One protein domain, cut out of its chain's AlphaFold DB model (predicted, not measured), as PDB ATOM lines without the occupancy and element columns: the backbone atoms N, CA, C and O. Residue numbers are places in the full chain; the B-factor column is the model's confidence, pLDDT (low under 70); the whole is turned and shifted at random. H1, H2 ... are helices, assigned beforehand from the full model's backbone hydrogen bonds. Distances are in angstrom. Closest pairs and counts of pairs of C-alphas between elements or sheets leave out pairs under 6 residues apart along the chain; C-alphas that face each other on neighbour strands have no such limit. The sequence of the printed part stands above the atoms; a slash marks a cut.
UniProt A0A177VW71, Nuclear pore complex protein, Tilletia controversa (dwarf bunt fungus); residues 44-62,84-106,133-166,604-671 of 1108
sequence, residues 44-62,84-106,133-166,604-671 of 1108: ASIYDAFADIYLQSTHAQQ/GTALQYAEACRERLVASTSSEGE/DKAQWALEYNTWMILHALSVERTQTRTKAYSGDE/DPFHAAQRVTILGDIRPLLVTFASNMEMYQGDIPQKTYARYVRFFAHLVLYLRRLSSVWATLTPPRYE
ATOM      1  N   ALA A  44     -22.582  25.286  42.870       54.53
ATOM      2  CA  ALA A  44     -22.894  26.349  41.907       54.53
ATOM      3  C   ALA A  44     -24.287  26.971  42.158       54.53
ATOM      4  O   ALA A  44     -25.174  26.324  42.731       54.53
ATOM      5  N   SER A  45     -24.517  28.216  41.724       77.12
ATOM      6  CA  SER A  45     -25.863  28.810  41.707       77.12
ATOM      7  C   SER A  45     -26.753  28.074  40.694       77.12
ATOM      8  O   SER A  45     -26.259  27.477  39.740       77.12
ATOM      9  N   ILE A  46     -28.083  28.105  40.856       83.00
ATOM     10  CA  ILE A  46     -28.976  27.526  39.827       83.00
ATOM     11  C   ILE A  46     -28.863  28.290  38.499       83.00
ATOM     12  O   ILE A  46     -29.021  27.702  37.432       83.00
ATOM     13  N   TYR A  47     -28.533  29.581  38.572       86.19
ATOM     14  CA  TYR A  47     -28.261  30.421  37.412       86.19
ATOM     15  C   TYR A  47     -26.946  30.029  36.716       86.19
ATOM     16  O   TYR A  47     -26.920  29.985  35.491       86.19
ATOM     17  N   ASP A  48     -25.900  29.660  37.471       84.50
ATOM     18  CA  ASP A  48     -24.643  29.138  36.908       84.50
ATOM     19  C   ASP A  48     -24.876  27.795  36.201       84.50
ATOM     20  O   ASP A  48     -24.470  27.628  35.057       84.50
ATOM     21  N   ALA A  49     -25.593  26.861  36.839       85.38
ATOM     22  CA  ALA A  49     -25.883  25.549  36.257       85.38
ATOM     23  C   ALA A  49     -26.650  25.660  34.925       85.38
ATOM     24  O   ALA A  49     -26.282  25.032  33.936       85.38
ATOM     25  N   PHE A  50     -27.688  26.504  34.876       88.94
ATOM     26  CA  PHE A  50     -28.447  26.750  33.647       88.94
ATOM     27  C   PHE A  50     -27.613  27.475  32.570       88.94
ATOM     28  O   PHE A  50     -27.741  27.166  31.385       88.94
ATOM     29  N   ALA A  51     -26.722  28.392  32.959       86.12
ATOM     30  CA  ALA A  51     -25.805  29.054  32.036       86.12
ATOM     31  C   ALA A  51     -24.745  28.104  31.456       86.12
ATOM     32  O   ALA A  51     -24.492  28.141  30.254       86.12
ATOM     33  N   ASP A  52     -24.154  27.231  32.273       86.44
ATOM     34  CA  ASP A  52     -23.153  26.267  31.813       86.44
ATOM     35  C   ASP A  52     -23.779  25.213  30.874       86.44
ATOM     36  O   ASP A  52     -23.178  24.905  29.844       86.44
ATOM     37  N   ILE A  53     -25.012  24.746  31.135       85.88
ATOM     38  CA  ILE A  53     -25.793  23.900  30.201       85.88
ATOM     39  C   ILE A  53     -26.011  24.627  28.862       85.88
ATOM     40  O   ILE A  53     -25.764  24.067  27.787       85.88
ATOM     41  N   TYR A  54     -26.430  25.899  28.903       85.62
ATOM     42  CA  TYR A  54     -26.590  26.702  27.691       85.62
ATOM     43  C   TYR A  54     -25.267  26.818  26.920       85.62
ATOM     44  O   TYR A  54     -25.243  26.540  25.719       85.62
ATOM     45  N   LEU A  55     -24.159  27.147  27.592       82.38
ATOM     46  CA  LEU A  55     -22.845  27.307  26.965       82.38
ATOM     47  C   LEU A  55     -22.334  26.018  26.317       82.38
ATOM     48  O   LEU A  55     -21.931  26.056  25.152       82.38
ATOM     49  N   GLN A  56     -22.427  24.883  27.019       82.56
ATOM     50  CA  GLN A  56     -22.079  23.563  26.482       82.56
ATOM     51  C   GLN A  56     -22.848  23.273  25.189       82.56
ATOM     52  O   GLN A  56     -22.250  22.887  24.186       82.56
ATOM     53  N   SER A  57     -24.151  23.571  25.159       77.88
ATOM     54  CA  SER A  57     -24.960  23.381  23.952       77.88
ATOM     55  C   SER A  57     -24.598  24.318  22.792       77.88
ATOM     56  O   SER A  57     -24.826  23.973  21.638       77.88
ATOM     57  N   THR A  58     -24.043  25.514  23.037       73.88
ATOM     58  CA  THR A  58     -23.517  26.411  21.971       73.88
ATOM     59  C   THR A  58     -22.272  25.826  21.336       73.88
ATOM     60  O   THR A  58     -22.206  25.728  20.116       73.88
ATOM     61  N   HIS A  59     -21.312  25.405  22.159       71.00
ATOM     62  CA  HIS A  59     -20.054  24.858  21.664       71.00
ATOM     63  C   HIS A  59     -20.253  23.540  20.918       71.00
ATOM     64  O   HIS A  59     -19.613  23.331  19.893       71.00
ATOM     65  N   ALA A  60     -21.172  22.690  21.381       64.25
ATOM     66  CA  ALA A  60     -21.483  21.438  20.704       64.25
ATOM     67  C   ALA A  60     -22.102  21.674  19.309       64.25
ATOM     68  O   ALA A  60     -21.651  21.080  18.338       64.25
ATOM     69  N   GLN A  61     -23.046  22.619  19.169       61.16
ATOM     70  CA  GLN A  61     -23.620  22.957  17.855       61.16
ATOM     71  C   GLN A  61     -22.603  23.580  16.883       61.16
ATOM     72  O   GLN A  61     -22.703  23.347  15.686       61.16
ATOM     73  N   GLN A  62     -21.620  24.343  17.374       60.25
ATOM     74  CA  GLN A  62     -20.566  24.933  16.532       60.25
ATOM     75  C   GLN A  62     -19.564  23.901  15.989       60.25
ATOM     76  O   GLN A  62     -18.888  24.182  15.006       60.25
ATOM     77  N   GLY A  84     -30.096  15.349  26.065       79.62
ATOM     78  CA  GLY A  84     -30.596  16.564  25.425       79.62
ATOM     79  C   GLY A  84     -30.710  17.753  26.390       79.62
ATOM     80  O   GLY A  84     -31.084  17.614  27.551       79.62
ATOM     81  N   THR A  85     -30.433  18.962  25.902       84.62
ATOM     82  CA  THR A  85     -30.363  20.198  26.724       84.62
ATOM     83  C   THR A  85     -31.555  20.443  27.656       84.62
ATOM     84  O   THR A  85     -31.377  20.824  28.811       84.62
ATOM     85  N   ALA A  86     -32.777  20.193  27.183       86.06
ATOM     86  CA  ALA A  86     -33.985  20.323  27.994       86.06
ATOM     87  C   ALA A  86     -34.088  19.242  29.093       86.06
ATOM     88  O   ALA A  86     -34.624  19.533  30.160       86.06
ATOM     89  N   LEU A  87     -33.524  18.042  28.893       85.75
ATOM     90  CA  LEU A  87     -33.368  17.050  29.965       85.75
ATOM     91  C   LEU A  87     -32.354  17.524  31.005       85.75
ATOM     92  O   LEU A  87     -32.651  17.445  32.189       85.75
ATOM     93  N   GLN A  88     -31.220  18.100  30.592       86.62
ATOM     94  CA  GLN A  88     -30.223  18.639  31.530       86.62
ATOM     95  C   GLN A  88     -30.811  19.757  32.415       86.62
ATOM     96  O   GLN A  88     -30.578  19.782  33.625       86.62
ATOM     97  N   TYR A  89     -31.649  20.642  31.854       88.69
ATOM     98  CA  TYR A  89     -32.412  21.621  32.644       88.69
ATOM     99  C   TYR A  89     -33.386  20.953  33.628       88.69
ATOM    100  O   TYR A  89     -33.478  21.376  34.783       88.69
ATOM    101  N   ALA A  90     -34.074  19.888  33.209       87.25
ATOM    102  CA  ALA A  90     -34.895  19.075  34.102       87.25
ATOM    103  C   ALA A  90     -34.050  18.449  35.233       87.25
ATOM    104  O   ALA A  90     -34.408  18.567  36.406       87.25
ATOM    105  N   GLU A  91     -32.911  17.829  34.932       86.62
ATOM    106  CA  GLU A  91     -32.049  17.211  35.941       86.62
ATOM    107  C   GLU A  91     -31.540  18.225  36.973       86.62
ATOM    108  O   GLU A  91     -31.625  17.951  38.172       86.62
ATOM    109  N   ALA A  92     -31.145  19.429  36.547       85.81
ATOM    110  CA  ALA A  92     -30.782  20.521  37.452       85.81
ATOM    111  C   ALA A  92     -31.944  20.937  38.388       85.81
ATOM    112  O   ALA A  92     -31.724  21.227  39.569       85.81
ATOM    113  N   CYS A  93     -33.196  20.918  37.911       86.31
ATOM    114  CA  CYS A  93     -34.381  21.106  38.760       86.31
ATOM    115  C   CYS A  93     -34.595  19.925  39.731       86.31
ATOM    116  O   CYS A  93     -34.899  20.145  40.906       86.31
ATOM    117  N   ARG A  94     -34.393  18.679  39.276       85.00
ATOM    118  CA  ARG A  94     -34.502  17.462  40.104       85.00
ATOM    119  C   ARG A  94     -33.470  17.453  41.232       85.00
ATOM    120  O   ARG A  94     -33.818  17.123  42.364       85.00
ATOM    121  N   GLU A  95     -32.225  17.845  40.970       83.50
ATOM    122  CA  GLU A  95     -31.187  17.944  42.003       83.50
ATOM    123  C   GLU A  95     -31.562  18.952  43.098       83.50
ATOM    124  O   GLU A  95     -31.399  18.666  44.287       83.50
ATOM    125  N   ARG A  96     -32.144  20.102  42.724       80.62
ATOM    126  CA  ARG A  96     -32.661  21.092  43.687       80.62
ATOM    127  C   ARG A  96     -33.845  20.561  44.490       80.62
ATOM    128  O   ARG A  96     -33.883  20.771  45.703       80.62
ATOM    129  N   LEU A  97     -34.760  19.829  43.852       80.19
ATOM    130  CA  LEU A  97     -35.858  19.150  44.540       80.19
ATOM    131  C   LEU A  97     -35.314  18.161  45.586       80.19
ATOM    132  O   LEU A  97     -35.669  18.261  46.761       80.19
ATOM    133  N   VAL A  98     -34.377  17.282  45.214       78.94
ATOM    134  CA  VAL A  98     -33.748  16.326  46.146       78.94
ATOM    135  C   VAL A  98     -33.020  17.051  47.287       78.94
ATOM    136  O   VAL A  98     -33.221  16.699  48.452       78.94
ATOM    137  N   ALA A  99     -32.249  18.102  46.994       73.88
ATOM    138  CA  ALA A  99     -31.555  18.904  48.006       73.88
ATOM    139  C   ALA A  99     -32.516  19.574  49.012       73.88
ATOM    140  O   ALA A  99     -32.212  19.641  50.203       73.88
ATOM    141  N   SER A 100     -33.695  20.021  48.562       67.56
ATOM    142  CA  SER A 100     -34.720  20.572  49.460       67.56
ATOM    143  C   SER A 100     -35.296  19.512  50.413       67.56
ATOM    144  O   SER A 100     -35.514  19.796  51.587       67.56
ATOM    145  N   THR A 101     -35.453  18.263  49.953       66.50
ATOM    146  CA  THR A 101     -35.967  17.159  50.788       66.50
ATOM    147  C   THR A 101     -34.944  16.600  51.781       66.50
ATOM    148  O   THR A 101     -35.321  16.143  52.860       66.50
ATOM    149  N   SER A 102     -33.645  16.637  51.463       60.31
ATOM    150  CA  SER A 102     -32.603  16.095  52.347       60.31
ATOM    151  C   SER A 102     -32.297  17.014  53.534       60.31
ATOM    152  O   SER A 102     -32.077  16.524  54.644       60.31
ATOM    153  N   SER A 103     -32.366  18.337  53.339       53.62
ATOM    154  CA  SER A 103     -32.183  19.335  54.406       53.62
ATOM    155  C   SER A 103     -33.214  19.192  55.537       53.62
ATOM    156  O   SER A 103     -32.882  19.320  56.721       53.62
ATOM    157  N   GLU A 104     -34.458  18.832  55.203       49.06
ATOM    158  CA  GLU A 104     -35.515  18.609  56.195       49.06
ATOM    159  C   GLU A 104     -35.250  17.417  57.114       49.06
ATOM    160  O   GLU A 104     -35.678  17.451  58.267       49.06
ATOM    161  N   GLY A 105     -34.514  16.394  56.667       45.66
ATOM    162  CA  GLY A 105     -34.170  15.241  57.502       45.66
ATOM    163  C   GLY A 105     -33.352  15.634  58.738       45.66
ATOM    164  O   GLY A 105     -33.613  15.154  59.842       45.66
ATOM    165  N   GLU A 106     -32.410  16.570  58.582       41.41
ATOM    166  CA  GLU A 106     -31.629  17.119  59.697       41.41
ATOM    167  C   GLU A 106     -32.381  18.237  60.437       41.41
ATOM    168  O   GLU A 106     -32.335  18.318  61.670       41.41
ATOM    169  N   ASP A 133     -42.372  25.673  47.574       73.06
ATOM    170  CA  ASP A 133     -41.149  25.708  46.771       73.06
ATOM    171  C   ASP A 133     -40.831  24.348  46.123       73.06
ATOM    172  O   ASP A 133     -40.457  24.316  44.943       73.06
ATOM    173  N   LYS A 134     -41.041  23.233  46.845       77.12
ATOM    174  CA  LYS A 134     -40.919  21.853  46.322       77.12
ATOM    175  C   LYS A 134     -41.884  21.591  45.167       77.12
ATOM    176  O   LYS A 134     -41.461  21.091  44.125       77.12
ATOM    177  N   ALA A 135     -43.163  21.939  45.332       79.69
ATOM    178  CA  ALA A 135     -44.176  21.745  44.294       79.69
ATOM    179  C   ALA A 135     -43.810  22.505  43.007       79.69
ATOM    180  O   ALA A 135     -43.843  21.935  41.919       79.69
ATOM    181  N   GLN A 136     -43.358  23.754  43.137       83.38
ATOM    182  CA  GLN A 136     -42.912  24.570  42.006       83.38
ATOM    183  C   GLN A 136     -41.642  24.014  41.321       83.38
ATOM    184  O   GLN A 136     -41.509  24.130  40.105       83.38
ATOM    185  N   TRP A 137     -40.710  23.375  42.047       85.25
ATOM    186  CA  TRP A 137     -39.561  22.680  41.426       85.25
ATOM    187  C   TRP A 137     -39.979  21.421  40.656       85.25
ATOM    188  O   TRP A 137     -39.452  21.166  39.573       85.25
ATOM    189  N   ALA A 138     -40.936  20.654  41.185       86.00
ATOM    190  CA  ALA A 138     -41.487  19.486  40.500       86.00
ATOM    191  C   ALA A 138     -42.262  19.878  39.226       86.00
ATOM    192  O   ALA A 138     -42.104  19.234  38.191       86.00
ATOM    193  N   LEU A 139     -43.040  20.966  39.265       87.31
ATOM    194  CA  LEU A 139     -43.736  21.500  38.088       87.31
ATOM    195  C   LEU A 139     -42.765  21.962  36.995       87.31
ATOM    196  O   LEU A 139     -42.986  21.658  35.821       87.31
ATOM    197  N   GLU A 140     -41.669  22.637  37.353       90.12
ATOM    198  CA  GLU A 140     -40.647  23.028  36.376       90.12
ATOM    199  C   GLU A 140     -39.960  21.800  35.750       90.12
ATOM    200  O   GLU A 140     -39.883  21.714  34.524       90.12
ATOM    201  N   TYR A 141     -39.549  20.819  36.566       90.00
ATOM    202  CA  TYR A 141     -39.002  19.537  36.095       90.00
ATOM    203  C   TYR A 141     -39.939  18.864  35.081       90.00
ATOM    204  O   TYR A 141     -39.544  18.578  33.949       90.00
ATOM    205  N   ASN A 142     -41.207  18.691  35.455       89.38
ATOM    206  CA  ASN A 142     -42.226  18.070  34.613       89.38
ATOM    207  C   ASN A 142     -42.419  18.824  33.289       89.38
ATOM    208  O   ASN A 142     -42.605  18.194  32.247       89.38
ATOM    209  N   THR A 143     -42.339  20.159  33.312       91.31
ATOM    210  CA  THR A 143     -42.485  21.010  32.121       91.31
ATOM    211  C   THR A 143     -41.322  20.829  31.143       91.31
ATOM    212  O   THR A 143     -41.558  20.688  29.943       91.31
ATOM    213  N   TRP A 144     -40.081  20.766  31.636       90.44
ATOM    214  CA  TRP A 144     -38.905  20.491  30.803       90.44
ATOM    215  C   TRP A 144     -38.950  19.091  30.170       90.44
ATOM    216  O   TRP A 144     -38.657  18.954  28.980       90.44
ATOM    217  N   MET A 145     -39.402  18.072  30.912       89.31
ATOM    218  CA  MET A 145     -39.523  16.692  30.414       89.31
ATOM    219  C   MET A 145     -40.478  16.567  29.213       89.31
ATOM    220  O   MET A 145     -40.113  15.974  28.194       89.31
ATOM    221  N   ILE A 146     -41.691  17.137  29.290       89.56
ATOM    222  CA  ILE A 146     -42.655  17.058  28.176       89.56
ATOM    223  C   ILE A 146     -42.228  17.906  26.976       89.56
ATOM    224  O   ILE A 146     -42.429  17.511  25.826       89.56
ATOM    225  N   LEU A 147     -41.600  19.053  27.238       89.94
ATOM    226  CA  LEU A 147     -41.073  19.934  26.207       89.94
ATOM    227  C   LEU A 147     -39.944  19.269  25.417       89.94
ATOM    228  O   LEU A 147     -39.962  19.329  24.186       89.94
ATOM    229  N   HIS A 148     -39.032  18.567  26.092       88.06
ATOM    230  CA  HIS A 148     -38.015  17.765  25.424       88.06
ATOM    231  C   HIS A 148     -38.647  16.682  24.537       88.06
ATOM    232  O   HIS A 148     -38.451  16.702  23.323       88.06
ATOM    233  N   ALA A 149     -39.460  15.783  25.097       86.31
ATOM    234  CA  ALA A 149     -39.968  14.635  24.340       86.31
ATOM    235  C   ALA A 149     -40.834  15.034  23.130       86.31
ATOM    236  O   ALA A 149     -40.691  14.458  22.050       86.31
ATOM    237  N   LEU A 150     -41.679  16.068  23.263       87.56
ATOM    238  CA  LEU A 150     -42.440  16.590  22.124       87.56
ATOM    239  C   LEU A 150     -41.541  17.285  21.090       87.56
ATOM    240  O   LEU A 150     -41.822  17.192  19.896       87.56
ATOM    241  N   SER A 151     -40.462  17.961  21.498       84.50
ATOM    242  CA  SER A 151     -39.509  18.555  20.548       84.50
ATOM    243  C   SER A 151     -38.756  17.495  19.734       84.50
ATOM    244  O   SER A 151     -38.610  17.656  18.519       84.50
ATOM    245  N   VAL A 152     -38.354  16.384  20.366       85.94
ATOM    246  CA  VAL A 152     -37.673  15.260  19.711       85.94
ATOM    247  C   VAL A 152     -38.605  14.602  18.701       85.94
ATOM    248  O   VAL A 152     -38.271  14.548  17.519       85.94
ATOM    249  N   GLU A 153     -39.807  14.193  19.113       84.56
ATOM    250  CA  GLU A 153     -40.787  13.549  18.224       84.56
ATOM    251  C   GLU A 153     -41.195  14.449  17.045       84.56
ATOM    252  O   GLU A 153     -41.261  14.001  15.894       84.56
ATOM    253  N   ARG A 154     -41.405  15.750  17.288       84.44
ATOM    254  CA  ARG A 154     -41.713  16.713  16.218       84.44
ATOM    255  C   ARG A 154     -40.546  16.865  15.248       84.44
ATOM    256  O   ARG A 154     -40.783  16.931  14.041       84.44
ATOM    257  N   THR A 155     -39.303  16.867  15.734       80.44
ATOM    258  CA  THR A 155     -38.106  16.918  14.878       80.44
ATOM    259  C   THR A 155     -37.959  15.637  14.063       80.44
ATOM    260  O   THR A 155     -37.905  15.712  12.838       80.44
ATOM    261  N   GLN A 156     -38.018  14.462  14.699       80.06
ATOM    262  CA  GLN A 156     -37.966  13.165  14.015       80.06
ATOM    263  C   GLN A 156     -39.057  13.030  12.946       80.06
ATOM    264  O   GLN A 156     -38.794  12.523  11.858       80.06
ATOM    265  N   THR A 157     -40.271  13.515  13.218       77.19
ATOM    266  CA  THR A 157     -41.374  13.530  12.243       77.19
ATOM    267  C   THR A 157     -41.029  14.346  10.996       77.19
ATOM    268  O   THR A 157     -41.377  13.942   9.887       77.19
ATOM    269  N   ARG A 158     -40.324  15.472  11.152       74.50
ATOM    270  CA  ARG A 158     -39.902  16.342  10.039       74.50
ATOM    271  C   ARG A 158     -38.739  15.726   9.265       74.50
ATOM    272  O   ARG A 158     -38.784  15.718   8.039       74.50
ATOM    273  N   THR A 159     -37.777  15.114   9.955       72.31
ATOM    274  CA  THR A 159     -36.679  14.359   9.328       72.31
ATOM    275  C   THR A 159     -37.202  13.169   8.513       72.31
ATOM    276  O   THR A 159     -36.826  13.017   7.354       72.31
ATOM    277  N   LYS A 160     -38.145  12.381   9.052       71.06
ATOM    278  CA  LYS A 160     -38.800  11.262   8.339       71.06
ATOM    279  C   LYS A 160     -39.630  11.741   7.139       71.06
ATOM    280  O   LYS A 160     -39.600  11.132   6.075       71.06
ATOM    281  N   ALA A 161     -40.320  12.878   7.265       67.19
ATOM    282  CA  ALA A 161     -41.016  13.502   6.136       67.19
ATOM    283  C   ALA A 161     -40.059  14.006   5.032       67.19
ATOM    284  O   ALA A 161     -40.484  14.155   3.886       67.19
ATOM    285  N   TYR A 162     -38.787  14.261   5.361       64.50
ATOM    286  CA  TYR A 162     -37.751  14.671   4.414       64.50
ATOM    287  C   TYR A 162     -37.028  13.488   3.750       64.50
ATOM    288  O   TYR A 162     -36.783  13.549   2.546       64.50
ATOM    289  N   SER A 163     -36.724  12.403   4.481       63.84
ATOM    290  CA  SER A 163     -36.037  11.226   3.909       63.84
ATOM    291  C   SER A 163     -36.868  10.496   2.847       63.84
ATOM    292  O   SER A 163     -36.316   9.797   1.999       63.84
ATOM    293  N   GLY A 164     -38.191  10.690   2.852       59.28
ATOM    294  CA  GLY A 164     -39.112  10.006   1.945       59.28
ATOM    295  C   GLY A 164     -39.483   8.596   2.405       59.28
ATOM    296  O   GLY A 164     -40.230   7.912   1.701       59.28
ATOM    297  N   ASP A 165     -39.024   8.186   3.591       54.06
ATOM    298  CA  ASP A 165     -39.473   6.979   4.277       54.06
ATOM    299  C   ASP A 165     -40.899   7.191   4.801       54.06
ATOM    300  O   ASP A 165     -41.132   7.451   5.985       54.06
ATOM    301  N   GLU A 166     -41.891   7.081   3.910       51.69
ATOM    302  CA  GLU A 166     -43.265   6.907   4.373       51.69
ATOM    303  C   GLU A 166     -43.320   5.661   5.270       51.69
ATOM    304  O   GLU A 166     -42.916   4.577   4.828       51.69
ATOM    305  N   ASP A 604     -51.327  28.862  36.991       76.75
ATOM    306  CA  ASP A 604     -49.885  28.632  37.144       76.75
ATOM    307  C   ASP A 604     -49.192  28.726  35.763       76.75
ATOM    308  O   ASP A 604     -49.574  27.987  34.841       76.75
ATOM    309  N   PRO A 605     -48.170  29.592  35.590       82.06
ATOM    310  CA  PRO A 605     -47.432  29.716  34.337       82.06
ATOM    311  C   PRO A 605     -46.855  28.395  33.805       82.06
ATOM    312  O   PRO A 605     -46.758  28.234  32.586       82.06
ATOM    313  N   PHE A 606     -46.522  27.429  34.670       86.75
ATOM    314  CA  PHE A 606     -46.033  26.114  34.251       86.75
ATOM    315  C   PHE A 606     -47.136  25.249  33.624       86.75
ATOM    316  O   PHE A 606     -46.915  24.667  32.563       86.75
ATOM    317  N   HIS A 607     -48.349  25.211  34.189       86.81
ATOM    318  CA  HIS A 607     -49.482  24.515  33.554       86.81
ATOM    319  C   HIS A 607     -49.878  25.173  32.229       86.81
ATOM    320  O   HIS A 607     -50.150  24.479  31.245       86.81
ATOM    321  N   ALA A 608     -49.844  26.509  32.165       85.50
ATOM    322  CA  ALA A 608     -50.040  27.234  30.916       85.50
ATOM    323  C   ALA A 608     -48.973  26.849  29.870       85.50
ATOM    324  O   ALA A 608     -49.322  26.593  28.715       85.50
ATOM    325  N   ALA A 609     -47.702  26.728  30.272       86.44
ATOM    326  CA  ALA A 609     -46.614  26.284  29.404       86.44
ATOM    327  C   ALA A 609     -46.779  24.832  28.930       86.44
ATOM    328  O   ALA A 609     -46.631  24.565  27.737       86.44
ATOM    329  N   GLN A 610     -47.148  23.902  29.816       89.50
ATOM    330  CA  GLN A 610     -47.416  22.499  29.474       89.50
ATOM    331  C   GLN A 610     -48.573  22.378  28.474       89.50
ATOM    332  O   GLN A 610     -48.398  21.799  27.399       89.50
ATOM    333  N   ARG A 611     -49.728  22.997  28.770       88.31
ATOM    334  CA  ARG A 611     -50.899  23.071  27.875       88.31
ATOM    335  C   ARG A 611     -50.503  23.540  26.480       88.31
ATOM    336  O   ARG A 611     -50.826  22.904  25.479       88.31
ATOM    337  N   VAL A 612     -49.793  24.662  26.420       84.56
ATOM    338  CA  VAL A 612     -49.411  25.309  25.168       84.56
ATOM    339  C   VAL A 612     -48.367  24.492  24.390       84.56
ATOM    340  O   VAL A 612     -48.455  24.384  23.167       84.56
ATOM    341  N   THR A 613     -47.428  23.847  25.083       86.19
ATOM    342  CA  THR A 613     -46.439  22.947  24.469       86.19
ATOM    343  C   THR A 613     -47.116  21.726  23.842       86.19
ATOM    344  O   THR A 613     -46.774  21.347  22.718       86.19
ATOM    345  N   ILE A 614     -48.129  21.161  24.509       86.88
ATOM    346  CA  ILE A 614     -48.959  20.071  23.974       86.88
ATOM    347  C   ILE A 614     -49.732  20.542  22.734       86.88
ATOM    348  O   ILE A 614     -49.682  19.871  21.707       86.88
ATOM    349  N   LEU A 615     -50.374  21.717  22.786       85.69
ATOM    350  CA  LEU A 615     -51.103  22.303  21.649       85.69
ATOM    351  C   LEU A 615     -50.213  22.656  20.445       85.69
ATOM    352  O   LEU A 615     -50.696  22.653  19.317       85.69
ATOM    353  N   GLY A 616     -48.925  22.941  20.663       76.56
ATOM    354  CA  GLY A 616     -47.965  23.189  19.585       76.56
ATOM    355  C   GLY A 616     -47.947  24.619  19.028       76.56
ATOM    356  O   GLY A 616     -47.405  24.826  17.946       76.56
ATOM    357  N   ASP A 617     -48.478  25.617  19.744       76.69
ATOM    358  CA  ASP A 617     -48.270  27.038  19.416       76.69
ATOM    359  C   ASP A 617     -47.806  27.826  20.641       76.69
ATOM    360  O   ASP A 617     -48.616  28.312  21.423       76.69
ATOM    361  N   ILE A 618     -46.490  27.983  20.799       79.12
ATOM    362  CA  ILE A 618     -45.891  28.609  21.985       79.12
ATOM    363  C   ILE A 618     -45.930  30.144  21.992       79.12
ATOM    364  O   ILE A 618     -45.602  30.769  23.000       79.12
ATOM    365  N   ARG A 619     -46.369  30.780  20.897       80.62
ATOM    366  CA  ARG A 619     -46.348  32.247  20.767       80.62
ATOM    367  C   ARG A 619     -47.313  32.947  21.738       80.62
ATOM    368  O   ARG A 619     -46.857  33.870  22.408       80.62
ATOM    369  N   PRO A 620     -48.590  32.529  21.901       82.50
ATOM    370  CA  PRO A 620     -49.524  33.189  22.817       82.50
ATOM    371  C   PRO A 620     -49.059  33.158  24.276       82.50
ATOM    372  O   PRO A 620     -49.338  34.096  25.018       82.50
ATOM    373  N   LEU A 621     -48.319  32.120  24.681       85.56
ATOM    374  CA  LEU A 621     -47.727  32.012  26.017       85.56
ATOM    375  C   LEU A 621     -46.690  33.114  26.264       85.56
ATOM    376  O   LEU A 621     -46.786  33.814  27.268       85.56
ATOM    377  N   LEU A 622     -45.742  33.301  25.338       86.12
ATOM    378  CA  LEU A 622     -44.704  34.334  25.453       86.12
ATOM    379  C   LEU A 622     -45.310  35.745  25.444       86.12
ATOM    380  O   LEU A 622     -44.908  36.582  26.250       86.12
ATOM    381  N   VAL A 623     -46.315  35.993  24.591       86.31
ATOM    382  CA  VAL A 623     -47.054  37.271  24.576       86.31
ATOM    383  C   VAL A 623     -47.765  37.506  25.911       86.31
ATOM    384  O   VAL A 623     -47.587  38.561  26.511       86.31
ATOM    385  N   THR A 624     -48.522  36.522  26.405       86.31
ATOM    386  CA  THR A 624     -49.300  36.651  27.651       86.31
ATOM    387  C   THR A 624     -48.391  36.852  28.862       86.31
ATOM    388  O   THR A 624     -48.674  37.700  29.702       86.31
ATOM    389  N   PHE A 625     -47.280  36.112  28.946       86.69
ATOM    390  CA  PHE A 625     -46.318  36.264  30.035       86.69
ATOM    391  C   PHE A 625     -45.684  37.659  30.027       86.69
ATOM    392  O   PHE A 625     -45.702  38.330  31.056       86.69
ATOM    393  N   ALA A 626     -45.204  38.130  28.871       85.88
ATOM    394  CA  ALA A 626     -44.596  39.452  28.742       85.88
ATOM    395  C   ALA A 626     -45.573  40.602  29.039       85.88
ATOM    396  O   ALA A 626     -45.199  41.559  29.709       85.88
ATOM    397  N   SER A 627     -46.835  40.501  28.604       86.75
ATOM    398  CA  SER A 627     -47.871  41.500  28.915       86.75
ATOM    399  C   SER A 627     -48.236  41.570  30.403       86.75
ATOM    400  O   SER A 627     -48.747  42.594  30.847       86.75
ATOM    401  N   ASN A 628     -47.974  40.510  31.171       83.94
ATOM    402  CA  ASN A 628     -48.339  40.408  32.584       83.94
ATOM    403  C   ASN A 628     -47.152  40.631  33.546       83.94
ATOM    404  O   ASN A 628     -47.339  40.537  34.758       83.94
ATOM    405  N   MET A 629     -45.941  40.918  33.050       83.69
ATOM    406  CA  MET A 629     -44.727  41.010  33.880       83.69
ATOM    407  C   MET A 629     -44.833  42.016  35.026       83.69
ATOM    408  O   MET A 629     -44.508  41.664  36.156       83.69
ATOM    409  N   GLU A 630     -45.314  43.228  34.748       79.44
ATOM    410  CA  GLU A 630     -45.448  44.308  35.740       79.44
ATOM    411  C   GLU A 630     -46.422  43.928  36.871       79.44
ATOM    412  O   GLU A 630     -46.175  44.208  38.041       79.44
ATOM    413  N   MET A 631     -47.502  43.218  36.532       79.00
ATOM    414  CA  MET A 631     -48.474  42.687  37.494       79.00
ATOM    415  C   MET A 631     -47.858  41.558  38.334       79.00
ATOM    416  O   MET A 631     -47.963  41.561  39.560       79.00
ATOM    417  N   TYR A 632     -47.129  40.632  37.705       78.94
ATOM    418  CA  TYR A 632     -46.442  39.551  38.416       78.94
ATOM    419  C   TYR A 632     -45.323  40.041  39.352       78.94
ATOM    420  O   TYR A 632     -45.094  39.399  40.373       78.94
ATOM    421  N   GLN A 633     -44.654  41.163  39.056       75.19
ATOM    422  CA  GLN A 633     -43.683  41.785  39.971       75.19
ATOM    423  C   GLN A 633     -44.330  42.291  41.273       75.19
ATOM    424  O   GLN A 633     -43.669  42.300  42.310       75.19
ATOM    425  N   GLY A 634     -45.594  42.730  41.222       74.19
ATOM    426  CA  GLY A 634     -46.329  43.244  42.382       74.19
ATOM    427  C   GLY A 634     -47.044  42.166  43.202       74.19
ATOM    428  O   GLY A 634     -47.037  42.230  44.431       74.19
ATOM    429  N   ASP A 635     -47.637  41.174  42.532       77.94
ATOM    430  CA  ASP A 635     -48.539  40.200  43.167       77.94
ATOM    431  C   ASP A 635     -47.845  38.913  43.660       77.94
ATOM    432  O   ASP A 635     -48.398  38.193  44.494       77.94
ATOM    433  N   ILE A 636     -46.653  38.578  43.143       80.50
ATOM    434  CA  ILE A 636     -45.986  37.284  43.375       80.50
ATOM    435  C   ILE A 636     -44.690  37.470  44.187       80.50
ATOM    436  O   ILE A 636     -43.918  38.387  43.908       80.50
ATOM    437  N   PRO A 637     -44.365  36.578  45.151       81.69
ATOM    438  CA  PRO A 637     -43.086  36.613  45.854       81.69
ATOM    439  C   PRO A 637     -41.884  36.630  44.902       81.69
ATOM    440  O   PRO A 637     -41.769  35.797  43.999       81.69
ATOM    441  N   GLN A 638     -40.932  37.532  45.155       81.75
ATOM    442  CA  GLN A 638     -39.789  37.801  44.273       81.75
ATOM    443  C   GLN A 638     -38.976  36.545  43.893       81.75
ATOM    444  O   GLN A 638     -38.511  36.428  42.762       81.75
ATOM    445  N   LYS A 639     -38.839  35.570  44.808       82.06
ATOM    446  CA  LYS A 639     -38.173  34.278  44.542       82.06
ATOM    447  C   LYS A 639     -38.901  33.446  43.478       82.06
ATOM    448  O   LYS A 639     -38.261  32.806  42.645       82.06
ATOM    449  N   THR A 640     -40.231  33.437  43.519       83.88
ATOM    450  CA  THR A 640     -41.093  32.696  42.590       83.88
ATOM    451  C   THR A 640     -41.143  33.411  41.241       83.88
ATOM    452  O   THR A 640     -40.941  32.773  40.210       83.88
ATOM    453  N   TYR A 641     -41.262  34.744  41.244       86.81
ATOM    454  CA  TYR A 641     -41.135  35.570  40.040       86.81
ATOM    455  C   TYR A 641     -39.800  35.329  39.314       86.81
ATOM    456  O   TYR A 641     -39.785  35.008  38.126       86.81
ATOM    457  N   ALA A 642     -38.679  35.362  40.043       86.31
ATOM    458  CA  ALA A 642     -37.353  35.077  39.495       86.31
ATOM    459  C   ALA A 642     -37.242  33.668  38.875       86.31
ATOM    460  O   ALA A 642     -36.551  33.490  37.870       86.31
ATOM    461  N   ARG A 643     -37.953  32.668  39.425       88.06
ATOM    462  CA  ARG A 643     -38.027  31.315  38.849       88.06
ATOM    463  C   ARG A 643     -38.775  31.306  37.519       88.06
ATOM    464  O   ARG A 643     -38.252  30.742  36.559       88.06
ATOM    465  N   TYR A 644     -39.940  31.952  37.439       89.50
ATOM    466  CA  TYR A 644     -40.696  32.057  36.188       89.50
ATOM    467  C   TYR A 644     -39.885  32.784  35.113       89.50
ATOM    468  O   TYR A 644     -39.722  32.259  34.014       89.50
ATOM    469  N   VAL A 645     -39.300  33.941  35.436       90.69
ATOM    470  CA  VAL A 645     -38.476  34.704  34.488       90.69
ATOM    471  C   VAL A 645     -37.257  33.889  34.023       90.69
ATOM    472  O   VAL A 645     -36.997  33.839  32.821       90.69
ATOM    473  N   ARG A 646     -36.569  33.155  34.919       91.62
ATOM    474  CA  ARG A 646     -35.493  32.215  34.534       91.62
ATOM    475  C   ARG A 646     -35.992  31.134  33.573       91.62
ATOM    476  O   ARG A 646     -35.320  30.871  32.575       91.62
ATOM    477  N   PHE A 647     -37.128  30.500  33.866       92.25
ATOM    478  CA  PHE A 647     -37.709  29.467  33.008       92.25
ATOM    479  C   PHE A 647     -38.025  30.022  31.612       92.25
ATOM    480  O   PHE A 647     -37.555  29.471  30.619       92.25
ATOM    481  N   PHE A 648     -38.737  31.150  31.526       91.56
ATOM    482  CA  PHE A 648     -39.104  31.760  30.246       91.56
ATOM    483  C   PHE A 648     -37.893  32.266  29.449       91.56
ATOM    484  O   PHE A 648     -37.880  32.121  28.229       91.56
ATOM    485  N   ALA A 649     -36.846  32.774  30.106       92.19
ATOM    486  CA  ALA A 649     -35.591  33.136  29.447       92.19
ATOM    487  C   ALA A 649     -34.904  31.922  28.794       92.19
ATOM    488  O   ALA A 649     -34.562  31.963  27.612       92.19
ATOM    489  N   HIS A 650     -34.755  30.809  29.520       91.19
ATOM    490  CA  HIS A 650     -34.139  29.597  28.964       91.19
ATOM    491  C   HIS A 650     -35.029  28.913  27.927       91.19
ATOM    492  O   HIS A 650     -34.513  28.366  26.954       91.19
ATOM    493  N   LEU A 651     -36.352  29.005  28.076       90.50
ATOM    494  CA  LEU A 651     -37.314  28.578  27.066       90.50
ATOM    495  C   LEU A 651     -37.128  29.362  25.759       90.50
ATOM    496  O   LEU A 651     -37.051  28.748  24.700       90.50
ATOM    497  N   VAL A 652     -36.991  30.691  25.815       89.75
ATOM    498  CA  VAL A 652     -36.698  31.534  24.639       89.75
ATOM    499  C   VAL A 652     -35.375  31.129  23.980       89.75
ATOM    500  O   VAL A 652     -35.338  30.918  22.767       89.75
ATOM    501  N   LEU A 653     -34.303  30.962  24.760       88.50
ATOM    502  CA  LEU A 653     -32.988  30.550  24.250       88.50
ATOM    503  C   LEU A 653     -33.018  29.159  23.595       88.50
ATOM    504  O   LEU A 653     -32.431  28.953  22.533       88.50
ATOM    505  N   TYR A 654     -33.736  28.214  24.198       87.94
ATOM    506  CA  TYR A 654     -33.938  26.872  23.659       87.94
ATOM    507  C   TYR A 654     -34.781  26.886  22.371       87.94
ATOM    508  O   TYR A 654     -34.409  26.265  21.375       87.94
ATOM    509  N   LEU A 655     -35.875  27.656  22.343       85.19
ATOM    510  CA  LEU A 655     -36.733  27.805  21.163       85.19
ATOM    511  C   LEU A 655     -36.012  28.474  19.989       85.19
ATOM    512  O   LEU A 655     -36.216  28.046  18.855       85.19
ATOM    513  N   ARG A 656     -35.143  29.467  20.230       84.94
ATOM    514  CA  ARG A 656     -34.297  30.072  19.183       84.94
ATOM    515  C   ARG A 656     -33.392  29.027  18.511       84.94
ATOM    516  O   ARG A 656     -33.275  29.026  17.289       84.94
ATOM    517  N   ARG A 657     -32.826  28.087  19.279       81.69
ATOM    518  CA  ARG A 657     -32.005  26.977  18.750       81.69
ATOM    519  C   ARG A 657     -32.824  25.901  18.039       81.69
ATOM    520  O   ARG A 657     -32.410  25.426  16.988       81.69
ATOM    521  N   LEU A 658     -34.001  25.537  18.557       81.06
ATOM    522  CA  LEU A 658     -34.920  24.671  17.807       81.06
ATOM    523  C   LEU A 658     -35.346  25.328  16.489       81.06
ATOM    524  O   LEU A 658     -35.455  24.644  15.478       81.06
ATOM    525  N   SER A 659     -35.539  26.650  16.481       77.81
ATOM    526  CA  SER A 659     -35.870  27.413  15.278       77.81
ATOM    527  C   SER A 659     -34.796  27.292  14.201       77.81
ATOM    528  O   SER A 659     -35.141  27.049  13.047       77.81
ATOM    529  N   SER A 660     -33.510  27.430  14.551       75.88
ATOM    530  CA  SER A 660     -32.421  27.307  13.573       75.88
ATOM    531  C   SER A 660     -32.287  25.875  13.043       75.88
ATOM    532  O   SER A 660     -32.256  25.687  11.829       75.88
ATOM    533  N   VAL A 661     -32.330  24.863  13.920       74.94
ATOM    534  CA  VAL A 661     -32.317  23.437  13.525       74.94
ATOM    535  C   VAL A 661     -33.516  23.086  12.635       74.94
ATOM    536  O   VAL A 661     -33.401  22.335  11.671       74.94
ATOM    537  N   TRP A 662     -34.694  23.642  12.904       75.00
ATOM    538  CA  TRP A 662     -35.866  23.402  12.067       75.00
ATOM    539  C   TRP A 662     -35.872  24.199  10.763       75.00
ATOM    540  O   TRP A 662     -36.500  23.750   9.803       75.00
ATOM    541  N   ALA A 663     -35.188  25.343  10.706       70.81
ATOM    542  CA  ALA A 663     -34.993  26.092   9.471       70.81
ATOM    543  C   ALA A 663     -34.083  25.326   8.498       70.81
ATOM    544  O   ALA A 663     -34.433  25.204   7.326       70.81
ATOM    545  N   THR A 664     -32.980  24.728   8.971       69.38
ATOM    546  CA  THR A 664     -32.096  23.912   8.112       69.38
ATOM    547  C   THR A 664     -32.785  22.644   7.595       69.38
ATOM    548  O   THR A 664     -32.584  22.262   6.443       69.38
ATOM    549  N   LEU A 665     -33.667  22.033   8.395       66.94
ATOM    550  CA  LEU A 665     -34.457  20.855   8.008       66.94
ATOM    551  C   LEU A 665     -35.652  21.156   7.073       66.94
ATOM    552  O   LEU A 665     -36.305  20.218   6.614       66.94
ATOM    553  N   THR A 666     -35.976  22.425   6.781       59.97
ATOM    554  CA  THR A 666     -37.167  22.800   5.991       59.97
ATOM    555  C   THR A 666     -36.784  23.392   4.624       59.97
ATOM    556  O   THR A 666     -36.329  24.531   4.557       59.97
ATOM    557  N   PRO A 667     -37.007  22.690   3.491       57.59
ATOM    558  CA  PRO A 667     -36.643  23.217   2.176       57.59
ATOM    559  C   PRO A 667     -37.503  24.426   1.748       57.59
ATOM    560  O   PRO A 667     -38.729  24.380   1.906       57.59
ATOM    561  N   PRO A 668     -36.937  25.428   1.039       56.53
ATOM    562  CA  PRO A 668     -37.654  26.649   0.624       56.53
ATOM    563  C   PRO A 668     -38.846  26.404  -0.324       56.53
ATOM    564  O   PRO A 668     -39.680  27.273  -0.557       56.53
ATOM    565  N   ARG A 669     -38.994  25.190  -0.874       51.16
ATOM    566  CA  ARG A 669     -40.173  24.808  -1.677       51.16
ATOM    567  C   ARG A 669     -41.434  24.535  -0.843       51.16
ATOM    568  O   ARG A 669     -42.508  24.424  -1.435       51.16
ATOM    569  N   TYR A 670     -41.328  24.426   0.484       51.22
ATOM    570  CA  TYR A 670     -42.450  24.099   1.373       51.22
ATOM    571  C   TYR A 670     -42.947  25.259   2.254       51.22
ATOM    572  O   TYR A 670     -44.063  25.158   2.766       51.22
ATOM    573  N   GLU A 671     -42.217  26.379   2.352       50.25
ATOM    574  CA  GLU A 671     -42.588  27.558   3.166       50.25
ATOM    575  C   GLU A 671     -44.047  28.002   2.944       50.25
ATOM    576  O   GLU A 671     -44.827  28.135   3.888       50.25
TER     577      GLU A 671
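This is residues 44 to 62, 84 to 106, 133 to 166 and 604 to 671 of the 1108 residues of the protein "Nuclear pore complex protein" of Tilletia controversa (dwarf bunt fungus) (UniProt A0A177VW71). Four long helices, H1, H2, H3 and H7, form an elongated bundle, lying nearly lengthwise beside each other, with H7 along the inside. H1, H2, H3, H4 and H5 make a loose horseshoe round H7, continued by H6 at one end; among the short helices, H4 runs the same way as H7, the chain folds back after it, and H5 and H6 both run opposite ways to H7. The printed part has 144 residues with seven named helices, H1 to H7 in chain order, and no named strand: the class is all helix. It is only just compact, close to loose, with a radius of gyration of the C-alphas of 17.1 A, and spans 58 by 33 by 27 A.

H1, residues 46 to 62, touches H2, residues 85 to 106, at a shallow tilt of 23 degrees, opposite ways; the closest C-alphas, those of Phe 50 and Tyr 89, are 6.6 A apart, and H2 touches with residues 85 to 92 alone. H2 touches H3, residues 133 to 163, opposite ways at a shallow tilt of 19 degrees, closest at the C-alphas of Ala 90 and Tyr 141, 4.6 A. H3 touches H4, residues 605 to 615, with residues 139 to 150 alone; they run the same way, and the C-alphas of Thr 143 and Gln 610 are closest, at 5.8 A. H4 and H5, residues 619 to 627, are a helical hairpin, closest at the C-alphas of Ala 609 and Leu 621, 6.7 A. H5 and H6, residues 629 to 635, meet only through their link. H7, residues 638 to 664, is close but not clearly touching to H1, H2, H3, H4, H5 and H6. For instance, H3 and H7 run the same way at a shallow tilt of 6 degrees, and their closest C-alphas, those of Thr 155 and Trp 662, are 7.4 A apart. H1 and H3 are apart. Each O i to N i+4 pair is within hydrogen-bond range in H1, H3, H4, H5 and H7; in H2 it is 15 of 18 and in H6 2 of 3.

H1 begins at C-alpha 46, (-28.976, 27.526, 39.827), and is 24.9 A long from first to last C-alpha. H2 is 33.1 A long, H3 45.5 A and H7 39.5 A; H3 begins at C-alpha 133, (-41.149, 25.708, 46.771). H4, H5 and H6 are shorter. H7 ends at C-alpha 664, (-32.096, 23.912, 8.112).

The C-alphas of Glu 106 and Arg 669 are farthest apart, at 62.4 A. Residues 63 to 83, 107 to 132 and 167 to 603 are not printed; the C-alpha gaps across these cuts are 15.8, 18.2 and 39.9 A. Of the links that are printed whole, H4 to H5, H5 to H6 and H6 to H7 are tight. The mean pLDDT of the printed part is 79.2; residue 44 and residues 60 to 62, 100 to 106, 161 to 166 and 664 to 671 are under 70.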